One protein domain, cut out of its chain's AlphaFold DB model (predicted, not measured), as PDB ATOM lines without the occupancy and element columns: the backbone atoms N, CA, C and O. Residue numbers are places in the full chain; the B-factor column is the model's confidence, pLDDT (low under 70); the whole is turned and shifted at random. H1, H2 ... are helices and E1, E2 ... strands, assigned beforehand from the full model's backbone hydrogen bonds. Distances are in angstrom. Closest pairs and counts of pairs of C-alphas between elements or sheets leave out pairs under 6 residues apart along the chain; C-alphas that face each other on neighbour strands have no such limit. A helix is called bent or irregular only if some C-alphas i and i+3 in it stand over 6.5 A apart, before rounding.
ATOM      1  N   ALA A   2     210.317 267.727 194.747       25.95
ATOM      2  CA  ALA A   2     211.684 268.089 194.390       25.95
ATOM      3  C   ALA A   2     211.952 267.478 193.014       25.95
ATOM      4  O   ALA A   2     212.067 266.265 192.871       25.95
ATOM      5  N   THR A   3     211.928 268.324 191.994       36.50
ATOM      6  CA  THR A   3     212.319 268.003 190.626       36.50
ATOM      7  C   THR A   3     213.827 268.190 190.502       36.50
ATOM      8  O   THR A   3     214.292 269.318 190.362       36.50
ATOM      9  N   SER A   4     214.591 267.101 190.525       37.66
ATOM     10  CA  SER A   4     215.924 267.067 189.923       37.66
ATOM     11  C   SER A   4     216.045 265.811 189.064       37.66
ATOM     12  O   SER A   4     216.267 264.705 189.546       37.66
ATOM     13  N   ASN A   5     215.907 266.000 187.750       43.00
ATOM     14  CA  ASN A   5     216.404 265.084 186.720       43.00
ATOM     15  C   ASN A   5     217.947 265.098 186.727       43.00
ATOM     16  O   ASN A   5     218.578 265.430 185.727       43.00
ATOM     17  N   GLN A   6     218.571 264.816 187.869       50.81
ATOM     18  CA  GLN A   6     220.000 264.541 187.923       50.81
ATOM     19  C   GLN A   6     220.164 263.040 187.718       50.81
ATOM     20  O   GLN A   6     219.801 262.238 188.578       50.81
ATOM     21  N   SER A   7     220.669 262.660 186.545       59.53
ATOM     22  CA  SER A   7     221.223 261.329 186.323       59.53
ATOM     23  C   SER A   7     222.353 261.130 187.332       59.53
ATOM     24  O   SER A   7     223.463 261.627 187.148       59.53
ATOM     25  N   ASN A   8     222.049 260.478 188.448       83.69
ATOM     26  CA  ASN A   8     223.027 260.263 189.500       83.69
ATOM     27  C   ASN A   8     223.935 259.104 189.088       83.69
ATOM     28  O   ASN A   8     223.455 257.989 188.865       83.69
ATOM     29  N   LEU A   9     225.230 259.392 188.978       91.81
ATOM     30  CA  LEU A   9     226.284 258.396 188.845       91.81
ATOM     31  C   LEU A   9     226.725 257.978 190.250       91.81
ATOM     32  O   LEU A   9     227.175 258.811 191.033       91.81
ATOM     33  N   ILE A  10     226.571 256.698 190.575       95.06
ATOM     34  CA  ILE A  10     227.000 256.121 191.849       95.06
ATOM     35  C   ILE A  10     228.329 255.395 191.643       95.06
ATOM     36  O   ILE A  10     228.410 254.480 190.831       95.06
ATOM     37  N   LEU A  11     229.361 255.776 192.390       95.81
ATOM     38  CA  LEU A  11     230.649 255.087 192.393       95.81
ATOM     39  C   LEU A  11     230.785 254.255 193.668       95.81
ATOM     40  O   LEU A  11     230.609 254.774 194.768       95.81
ATOM     41  N   ASP A  12     231.138 252.986 193.504       95.88
ATOM     42  CA  ASP A  12     231.531 252.096 194.590       95.88
ATOM     43  C   ASP A  12     232.869 251.447 194.243       95.88
ATOM     44  O   ASP A  12     232.952 250.577 193.376       95.88
ATOM     45  N   TYR A  13     233.927 251.910 194.903       94.19
ATOM     46  CA  TYR A  13     235.287 251.434 194.672       94.19
ATOM     47  C   TYR A  13     235.668 250.221 195.541       94.19
ATOM     48  O   TYR A  13     236.799 249.749 195.468       94.19
ATOM     49  N   PHE A  14     234.724 249.708 196.337       94.25
ATOM     50  CA  PHE A  14     234.830 248.460 197.092       94.25
ATOM     51  C   PHE A  14     233.565 247.628 196.873       94.25
ATOM     52  O   PHE A  14     232.830 247.300 197.810       94.25
ATOM     53  N   ALA A  15     233.303 247.297 195.608       94.50
ATOM     54  CA  ALA A  15     232.023 246.738 195.192       94.50
ATOM     55  C   ALA A  15     231.670 245.424 195.905       94.50
ATOM     56  O   ALA A  15     230.483 245.127 196.114       94.50
ATOM     57  N   GLY A  16     232.674 244.620 196.268       93.81
ATOM     58  CA  GLY A  16     232.497 243.352 196.949       93.81
ATOM     59  C   GLY A  16     231.570 242.446 196.151       93.81
ATOM     60  O   GLY A  16     231.744 242.189 194.961       93.81
ATOM     61  N   SER A  17     230.495 242.001 196.797       94.50
ATOM     62  CA  SER A  17     229.489 241.180 196.124       94.50
ATOM     63  C   SER A  17     228.618 241.937 195.112       94.50
ATOM     64  O   SER A  17     227.900 241.280 194.368       94.50
ATOM     65  N   GLY A  18     228.630 243.274 195.069       95.12
ATOM     66  CA  GLY A  18     227.786 244.085 194.179       95.12
ATOM     67  C   GLY A  18     226.441 244.473 194.791       95.12
ATOM     68  O   GLY A  18     225.407 244.481 194.114       95.12
ATOM     69  N   THR A  19     226.407 244.743 196.095       96.31
ATOM     70  CA  THR A  19     225.205 245.221 196.802       96.31
ATOM     71  C   THR A  19     224.760 246.589 196.303       96.31
ATOM     72  O   THR A  19     223.558 246.790 196.127       96.31
ATOM     73  N   THR A  20     225.701 247.483 196.002       96.62
ATOM     74  CA  THR A  20     225.413 248.835 195.513       96.62
ATOM     75  C   THR A  20     224.690 248.810 194.172       96.62
ATOM     76  O   THR A  20     223.587 249.343 194.070       96.62
ATOM     77  N   ALA A  21     225.220 248.106 193.164       96.00
ATOM     78  CA  ALA A  21     224.523 247.967 191.882       96.00
ATOM     79  C   ALA A  21     223.148 247.306 192.037       96.00
ATOM     80  O   ALA A  21     222.187 247.748 191.417       96.00
ATOM     81  N   HIS A  22     223.012 246.301 192.912       96.38
ATOM     82  CA  HIS A  22     221.703 245.705 193.182       96.38
ATOM     83  C   HIS A  22     220.708 246.754 193.712       96.38
ATOM     84  O   HIS A  22     219.598 246.865 193.191       96.38
ATOM     85  N   ALA A  23     221.105 247.576 194.685       96.00
ATOM     86  CA  ALA A  23     220.252 248.646 195.196       96.00
ATOM     87  C   ALA A  23     219.876 249.658 194.100       96.00
ATOM     88  O   ALA A  23     218.702 249.997 193.964       96.00
ATOM     89  N   VAL A  24     220.837 250.081 193.272       94.94
ATOM     90  CA  VAL A  24     220.595 251.022 192.164       94.94
ATOM     91  C   VAL A  24     219.599 250.455 191.150       94.94
ATOM     92  O   VAL A  24     218.652 251.146 190.771       94.94
ATOM     93  N   ILE A  25     219.758 249.190 190.751       95.06
ATOM     94  CA  ILE A  25     218.848 248.524 189.810       95.06
ATOM     95  C   ILE A  25     217.442 248.404 190.407       95.06
ATOM     96  O   ILE A  25     216.457 248.628 189.702       95.06
ATOM     97  N   ASN A  26     217.325 248.087 191.700       94.19
ATOM     98  CA  ASN A  26     216.029 248.012 192.373       94.19
ATOM     99  C   ASN A  26     215.342 249.376 192.440       94.19
ATOM    100  O   ASN A  26     214.168 249.461 192.090       94.19
ATOM    101  N   LEU A  27     216.073 250.435 192.798       93.12
ATOM    102  CA  LEU A  27     215.532 251.794 192.822       93.12
ATOM    103  C   LEU A  27     215.053 252.222 191.436       93.12
ATOM    104  O   LEU A  27     213.900 252.615 191.301       93.12
ATOM    105  N   ASN A  28     215.877 252.043 190.396       91.88
ATOM    106  CA  ASN A  28     215.477 252.343 189.017       91.88
ATOM    107  C   ASN A  28     214.247 251.533 188.576       91.88
ATOM    108  O   ASN A  28     213.426 252.030 187.811       91.88
ATOM    109  N   ARG A  29     214.085 250.293 189.059       90.81
ATOM    110  CA  ARG A  29     212.887 249.482 188.791       90.81
ATOM    111  C   ARG A  29     211.643 250.045 189.486       90.81
ATOM    112  O   ARG A  29     210.562 250.004 188.906       90.81
ATOM    113  N   GLU A  30     211.783 250.532 190.715       90.31
ATOM    114  CA  GLU A  30     210.679 251.034 191.541       90.31
ATOM    115  C   GLU A  30     210.186 252.412 191.097       90.31
ATOM    116  O   GLU A  30     208.979 252.619 190.963       90.31
ATOM    117  N   ASP A  31     211.106 253.341 190.838       91.06
ATOM    118  CA  ASP A  31     210.780 254.733 190.520       91.06
ATOM    119  C   ASP A  31     210.939 255.098 189.040       91.06
ATOM    120  O   ASP A  31     210.709 256.247 188.662       91.06
ATOM    121  N   LYS A  32     211.281 254.118 188.192       88.38
ATOM    122  CA  LYS A  32     211.582 254.310 186.762       88.38
ATOM    123  C   LYS A  32     212.710 255.323 186.523       88.38
ATOM    124  O   LYS A  32     212.724 256.005 185.497       88.38
ATOM    125  N   GLY A  33     213.639 255.434 187.470       88.44
ATOM    126  CA  GLY A  33     214.823 256.273 187.375       88.44
ATOM    127  C   GLY A  33     215.866 255.744 186.390       88.44
ATOM    128  O   GLY A  33     215.797 254.621 185.891       88.44
ATOM    129  N   ASN A  34     216.871 256.576 186.132       90.44
ATOM    130  CA  ASN A  34     217.949 256.341 185.169       90.44
ATOM    131  C   ASN A  34     219.341 256.448 185.820       90.44
ATOM    132  O   ASN A  34     220.292 256.921 185.197       90.44
ATOM    133  N   ARG A  35     219.459 256.046 187.091       92.12
ATOM    134  CA  ARG A  35     220.729 256.083 187.829       92.12
ATOM    135  C   ARG A  35     221.747 255.151 187.184       92.12
ATOM    136  O   ARG A  35     221.396 254.030 186.812       92.12
ATOM    137  N   GLN A  36     222.995 255.590 187.117       93.81
ATOM    138  CA  GLN A  36     224.116 254.815 186.592       93.81
ATOM    139  C   GLN A  36     225.051 254.431 187.734       93.81
ATOM    140  O   GLN A  36     225.048 255.077 188.781       93.81
ATOM    141  N   TYR A  37     225.853 253.387 187.550       95.12
ATOM    142  CA  TYR A  37     226.819 252.971 188.557       95.12
ATOM    143  C   TYR A  37     228.165 252.587 187.941       95.12
ATOM    144  O   TYR A  37     228.218 252.076 186.823       95.12
ATOM    145  N   ILE A  38     229.234 252.805 188.701       96.44
ATOM    146  CA  ILE A  38     230.581 252.291 188.449       96.44
ATOM    147  C   ILE A  38     230.978 251.477 189.673       96.44
ATOM    148  O   ILE A  38     230.855 251.948 190.804       96.44
ATOM    149  N   LEU A  39     231.425 250.250 189.431       96.19
ATOM    150  CA  LEU A  39     231.919 249.343 190.456       96.19
ATOM    151  C   LEU A  39     233.397 249.070 190.195       96.19
ATOM    152  O   LEU A  39     233.749 248.741 189.063       96.19
ATOM    153  N   VAL A  40     234.226 249.158 191.230       95.62
ATOM    154  CA  VAL A  40     235.625 248.714 191.189       95.62
ATOM    155  C   VAL A  40     235.796 247.560 192.167       95.62
ATOM    156  O   VAL A  40     235.289 247.599 193.290       95.62
ATOM    157  N   GLU A  41     236.476 246.514 191.707       92.94
ATOM    158  CA  GLU A  41     236.786 245.327 192.493       92.94
ATOM    159  C   GLU A  41     238.130 244.744 192.042       92.94
ATOM    160  O   GLU A  41     238.397 244.670 190.844       92.94
ATOM    161  N   GLN A  42     238.950 244.326 193.006       88.38
ATOM    162  CA  GLN A  42     240.260 243.704 192.796       88.38
ATOM    163  C   GLN A  42     240.259 242.209 193.173       88.38
ATOM    164  O   GLN A  42     241.150 241.466 192.772       88.38
ATOM    165  N   GLY A  43     239.278 241.747 193.948       83.81
ATOM    166  CA  GLY A  43     239.203 240.378 194.441       83.81
ATOM    167  C   GLY A  43     238.913 239.332 193.359       83.81
ATOM    168  O   GLY A  43     238.164 239.558 192.409       83.81
ATOM    169  N   GLU A  44     239.417 238.115 193.583       83.38
ATOM    170  CA  GLU A  44     239.241 236.947 192.697       83.38
ATOM    171  C   GLU A  44     237.776 236.490 192.545       83.38
ATOM    172  O   GLU A  44     237.437 235.647 191.714       83.38
ATOM    173  N   TYR A  45     236.866 237.049 193.345       87.69
ATOM    174  CA  TYR A  45     235.440 236.740 193.309       87.69
ATOM    175  C   TYR A  45     234.653 237.557 192.272       87.69
ATOM    176  O   TYR A  45     233.422 237.448 192.219       87.69
ATOM    177  N   PHE A  46     235.322 238.360 191.437       91.31
ATOM    178  CA  PHE A  46     234.667 239.103 190.361       91.31
ATOM    179  C   PHE A  46     233.808 238.181 189.476       91.31
ATOM    180  O   PHE A  46     232.594 238.387 189.359       91.31
ATOM    181  N   ASP A  47     234.408 237.128 188.911       90.31
ATOM    182  CA  ASP A  47     233.734 236.228 187.966       90.31
ATOM    183  C   ASP A  47     232.755 235.256 188.628       90.31
ATOM    184  O   ASP A  47     231.797 234.814 187.993       90.31
ATOM    185  N   THR A  48     232.959 234.932 189.903       93.50
ATOM    186  CA  THR A  48     232.151 233.930 190.613       93.50
ATOM    187  C   THR A  48     230.992 234.541 191.400       93.50
ATOM    188  O   THR A  48     229.959 233.890 191.573       93.50
ATOM    189  N   VAL A  49     231.118 235.795 191.846       94.44
ATOM    190  CA  VAL A  49     230.138 236.455 192.721       94.44
ATOM    191  C   VAL A  49     229.600 237.734 192.096       94.44
ATOM    192  O   VAL A  49     228.394 237.813 191.837       94.44
ATOM    193  N   LEU A  50     230.458 238.725 191.848       95.50
ATOM    194  CA  LEU A  50     230.026 240.076 191.481       95.50
ATOM    195  C   LEU A  50     229.305 240.094 190.128       95.50
ATOM    196  O   LEU A  50     228.136 240.486 190.042       95.50
ATOM    197  N   LYS A  51     229.966 239.605 189.078       95.19
ATOM    198  CA  LYS A  51     229.423 239.547 187.716       95.19
ATOM    199  C   LYS A  51     228.144 238.698 187.641       95.19
ATOM    200  O   LYS A  51     227.131 239.232 187.175       95.19
ATOM    201  N   PRO A  52     228.095 237.455 188.166       95.12
ATOM    202  CA  PRO A  52     226.861 236.670 188.185       95.12
ATOM    203  C   PRO A  52     225.727 237.330 188.972       95.12
ATOM    204  O   PRO A  52     224.569 237.244 188.559       95.12
ATOM    205  N   ARG A  53     226.016 237.996 190.100       95.44
ATOM    206  CA  ARG A  53     224.986 238.704 190.872       95.44
ATOM    207  C   ARG A  53     224.393 239.848 190.060       95.44
ATOM    208  O   ARG A  53     223.170 239.928 189.965       95.44
ATOM    209  N   VAL A  54     225.229 240.705 189.476       95.50
ATOM    210  CA  VAL A  54     224.765 241.842 188.667       95.50
ATOM    211  C   VAL A  54     223.923 241.336 187.494       95.50
ATOM    212  O   VAL A  54     222.782 241.765 187.346       95.50
ATOM    213  N   GLN A  55     224.393 240.330 186.749       94.94
ATOM    214  CA  GLN A  55     223.628 239.710 185.658       94.94
ATOM    215  C   GLN A  55     222.260 239.181 186.115       94.94
ATOM    216  O   GLN A  55     221.245 239.428 185.462       94.94
ATOM    217  N   LYS A  56     222.203 238.492 187.262       94.69
ATOM    218  CA  LYS A  56     220.947 237.963 187.815       94.69
ATOM    219  C   LYS A  56     219.950 239.065 188.163       94.69
ATOM    220  O   LYS A  56     218.767 238.921 187.857       94.69
ATOM    221  N   VAL A  57     220.416 240.148 188.784       94.75
ATOM    222  CA  VAL A  57     219.566 241.274 189.204       94.75
ATOM    223  C   VAL A  57     219.053 242.070 188.001       94.75
ATOM    224  O   VAL A  57     217.908 242.527 188.009       94.75
ATOM    225  N   ILE A  58     219.872 242.206 186.955       94.81
ATOM    226  CA  ILE A  58     219.471 242.793 185.669       94.81
ATOM    227  C   ILE A  58     218.363 241.957 185.030       94.81
ATOM    228  O   ILE A  58     217.352 242.500 184.591       94.81
ATOM    229  N   TYR A  59     218.546 240.637 185.003       94.44
ATOM    230  CA  TYR A  59     217.659 239.712 184.305       94.44
ATOM    231  C   TYR A  59     216.289 239.551 184.980       94.44
ATOM    232  O   TYR A  59     215.262 239.523 184.303       94.44
ATOM    233  N   SER A  60     216.256 239.432 186.309       94.19
ATOM    234  CA  SER A  60     215.016 239.205 187.055       94.19
ATOM    235  C   SER A  60     215.070 239.837 188.438       94.19
ATOM    236  O   SER A  60     216.097 239.790 189.119       94.19
ATOM    237  N   LYS A  61     213.923 240.355 188.888       92.44
ATOM    238  CA  LYS A  61     213.747 240.841 190.261       92.44
ATOM    239  C   LYS A  61     213.867 239.713 191.292       92.44
ATOM    240  O   LYS A  61     214.417 239.933 192.366       92.44
ATOM    241  N   ALA A  62     213.357 238.523 190.973       92.12
ATOM    242  CA  ALA A  62     213.249 237.418 191.919       92.12
ATOM    243  C   ALA A  62     213.836 236.111 191.374       92.12
ATOM    244  O   ALA A  62     213.776 235.811 190.175       92.12
ATOM    245  N   TRP A  63     214.396 235.329 192.296       93.50
ATOM    246  CA  TRP A  63     215.061 234.057 192.037       93.50
ATOM    247  C   TRP A  63     214.701 233.049 193.126       93.50
ATOM    248  O   TRP A  63     214.697 233.385 194.309       93.50
ATOM    249  N   LYS A  64     214.441 231.803 192.733       93.00
ATOM    250  CA  LYS A  64     214.202 230.681 193.646       93.00
ATOM    251  C   LYS A  64     214.899 229.438 193.108       93.00
ATOM    252  O   LYS A  64     214.782 229.143 191.922       93.00
ATOM    253  N   ASP A  65     215.657 228.747 193.957       91.00
ATOM    254  CA  ASP A  65     216.406 227.531 193.600       91.00
ATOM    255  C   ASP A  65     217.271 227.703 192.332       91.00
ATOM    256  O   ASP A  65     217.325 226.846 191.451       91.00
ATOM    257  N   GLY A  66     217.907 228.874 192.203       89.00
ATOM    258  CA  GLY A  66     218.760 229.219 191.063       89.00
ATOM    259  C   GLY A  66     218.018 229.556 189.766       89.00
ATOM    260  O   GLY A  66     218.675 229.852 188.771       89.00
ATOM    261  N   LYS A  67     216.681 229.563 189.761       93.12
ATOM    262  CA  LYS A  67     215.858 229.892 188.590       93.12
ATOM    263  C   LYS A  67     215.165 231.247 188.754       93.12
ATOM    264  O   LYS A  67     214.735 231.576 189.863       93.12
ATOM    265  N   PRO A  68     215.039 232.032 187.672       93.94
ATOM    266  CA  PRO A  68     214.292 233.279 187.699       93.94
ATOM    267  C   PRO A  68     212.804 232.961 187.865       93.94
ATOM    268  O   PRO A  68     212.279 232.055 187.213       93.94
ATOM    269  N   VAL A  69     212.123 233.683 188.751       93.38
ATOM    270  CA  VAL A  69     210.696 233.482 189.023       93.38
ATOM    271  C   VAL A  69     209.942 234.799 188.946       93.38
ATOM    272  O   VAL A  69     210.478 235.862 189.250       93.38
ATOM    273  N   VAL A  70     208.676 234.712 188.553       91.31
ATOM    274  CA  VAL A  70     207.744 235.833 188.631       91.31
ATOM    275  C   VAL A  70     207.232 235.920 190.065       91.31
ATOM    276  O   VAL A  70     206.774 234.928 190.631       91.31
ATOM    277  N   GLU A  71     207.332 237.101 190.665       85.31
ATOM    278  CA  GLU A  71     206.916 237.343 192.044       85.31
ATOM    279  C   GLU A  71     205.601 238.136 192.095       85.31
ATOM    280  O   GLU A  71     205.423 239.139 191.396       85.31
ATOM    281  N   GLY A  72     204.674 237.705 192.955       81.00
ATOM    282  CA  GLY A  72     203.406 238.395 193.192       81.00
ATOM    283  C   GLY A  72     202.458 238.362 191.988       81.00
ATOM    284  O   GLY A  72     202.192 237.304 191.429       81.00
ATOM    285  N   LYS A  73     201.908 239.529 191.625       78.25
ATOM    286  CA  LYS A  73     200.982 239.712 190.487       78.25
ATOM    287  C   LYS A  73     201.682 240.187 189.205       78.25
ATOM    288  O   LYS A  73     201.019 240.713 188.319       78.25
ATOM    289  N   ALA A  74     203.010 240.106 189.137       82.44
ATOM    290  CA  ALA A  74     203.740 240.568 187.965       82.44
ATOM    291  C   ALA A  74     203.438 239.690 186.739       82.44
ATOM    292  O   ALA A  74     203.212 238.492 186.865       82.44
ATOM    293  N   GLU A  75     203.448 240.291 185.550       85.31
ATOM    294  CA  GLU A  75     203.218 239.577 184.283       85.31
ATOM    295  C   GLU A  75     204.520 239.014 183.688       85.31
ATOM    296  O   GLU A  75     204.495 238.176 182.790       85.31
ATOM    297  N   ASN A  76     205.675 239.473 184.183       89.06
ATOM    298  CA  ASN A  76     206.999 239.092 183.699       89.06
ATOM    299  C   ASN A  76     208.052 239.112 184.827       89.06
ATOM    300  O   ASN A  76     207.756 239.410 185.987       89.06
ATOM    301  N   LEU A  77     209.302 238.791 184.479       91.19
ATOM    302  CA  LEU A  77     210.442 238.719 185.404       91.19
ATOM    303  C   LEU A  77     210.911 240.083 185.947       91.19
ATOM    304  O   LEU A  77     211.744 240.132 186.853       91.19
ATOM    305  N   GLN A  78     210.382 241.189 185.416       90.81
ATOM    306  CA  GLN A  78     210.741 242.560 185.794       90.81
ATOM    307  C   GLN A  78     212.250 242.844 185.671       90.81
ATOM    308  O   GLN A  78     212.850 243.500 186.529       90.81
ATOM    309  N   GLY A  79     212.870 242.326 184.608       88.38
ATOM    310  CA  GLY A  79     214.240 242.674 184.243       88.38
ATOM    311  C   GLY A  79     214.370 244.155 183.878       88.38
ATOM    312  O   GLY A  79     213.399 244.792 183.464       88.38
ATOM    313  N   VAL A  80     215.570 244.705 184.044       88.88
ATOM    314  CA  VAL A  80     215.882 246.101 183.706       88.88
ATOM    315  C   VAL A  80     216.811 246.104 182.494       88.88
ATOM    316  O   VAL A  80     217.926 245.595 182.614       88.88
ATOM    317  N   PRO A  81     216.398 246.655 181.336       87.19
ATOM    318  CA  PRO A  81     217.250 246.696 180.156       87.19
ATOM    319  C   PRO A  81     218.425 247.644 180.405       87.19
ATOM    320  O   PRO A  81     218.242 248.852 180.532       87.19
ATOM    321  N   GLN A  82     219.629 247.092 180.499       89.38
ATOM    322  CA  GLN A  82     220.861 247.862 180.635       89.38
ATOM    323  C   GLN A  82     222.046 247.079 180.081       89.38
ATOM    324  O   GLN A  82     222.034 245.846 180.058       89.38
ATOM    325  N   ILE A  83     223.075 247.809 179.664       91.38
ATOM    326  CA  ILE A  83     224.359 247.254 179.241       91.38
ATOM    327  C   ILE A  83     225.348 247.468 180.383       91.38
ATOM    328  O   ILE A  83     225.436 248.565 180.931       91.38
ATOM    329  N   VAL A  84     226.093 246.420 180.731       92.81
ATOM    330  CA  VAL A  84     227.207 246.501 181.679       92.81
ATOM    331  C   VAL A  84     228.491 246.289 180.906       92.81
ATOM    332  O   VAL A  84     228.670 245.245 180.279       92.81
ATOM    333  N   LYS A  85     229.381 247.276 180.970       93.06
ATOM    334  CA  LYS A  85     230.731 247.177 180.431       93.06
ATOM    335  C   LYS A  85     231.688 246.803 181.553       93.06
ATOM    336  O   LYS A  85     231.601 247.355 182.646       93.06
ATOM    337  N   VAL A  86     232.570 245.850 181.279       92.62
ATOM    338  CA  VAL A  86     233.602 245.396 182.212       92.62
ATOM    339  C   VAL A  86     234.942 245.845 181.659       92.62
ATOM    340  O   VAL A  86     235.255 245.544 180.510       92.62
ATOM    341  N   LEU A  87     235.704 246.563 182.477       90.94
ATOM    342  CA  LEU A  87     237.077 246.953 182.185       90.94
ATOM    343  C   LEU A  87     237.979 246.199 183.156       90.94
ATOM    344  O   LEU A  87     237.718 246.201 184.360       90.94
TER     345      LEU A  87
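Overview. This is residues 2 to 87 of the 275 residues of the protein "Methylation subunit, type III restriction-modification system" of Glaesserella parasuis ZJ0906 (UniProt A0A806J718). Two helices, H1 and H2, run side by side the same way in a flat body, with a short parallel strand pair, E1 and E2, packed on H1 and a small hairpin of E3 and E4 beyond the last residues of H2. Residues 70 to 87, with no named element, loop out past the hairpin and fold back across the body. The 86 printed residues run E1, H1, E2, H2, E3, E4; the sheets are E1 E2, parallel, and E3 E4, antiparallel. The class is mixed, helices and strands, with 41 residues in named elements, under half. It is compact, with a radius of gyration of the C-alphas of 13.7 A and spans of 41 by 39 by 17 A.

Arrangement. E1, residues 9 to 12, and E2, residues 36 to 39, are parallel at 18 degrees; N 38 and O 10 are within hydrogen-bond range at 2.8 A. With H1, residues 19 to 31, they form a strand-helix-strand unit, two parallel neighbour strands joined through a helix, with a right-handed crossover. The closest C-alphas of H1 and E2 are those of Ala 21 and Tyr 37, 6.4 A apart. H2, residues 46 to 59, touches H1, with residues 54 to 58 alone, at a shallow tilt of 7 degrees, the same way; the closest C-alphas, of His 22 and Val 57, are 6.3 A apart. H2 is irregular, but only just: C-alphas 48 and 51 are 6.9 A apart, and its line is a rough one. Every O i to N i+4 pair is within hydrogen-bond range in H1, and 8 of 10 in H2. E3, residues 62 to 64, and E4, residues 67 to 69, form an antiparallel hairpin, with N 67 and O 64 within hydrogen-bond range at 2.9 A. H1 and E3 are apart.

Along the chain. E1 begins at C-alpha 9, (226.284, 258.396, 188.845), and E4 ends at C-alpha 69, (210.696, 233.482, 189.023). H1 is 18.4 A long and H2 18.1 A; E1 is 10.0 A, E2 10.3 A, E3 7.0 A and E4 6.3 A.

Size, cuts and confidence. The C-alphas farthest apart, of Ala 2 and Glu 44, are 41.6 A apart. The printed part has no cut, and no link between its elements is long. Its mean pLDDT is 88.5; residues 2 to 7 are under 70.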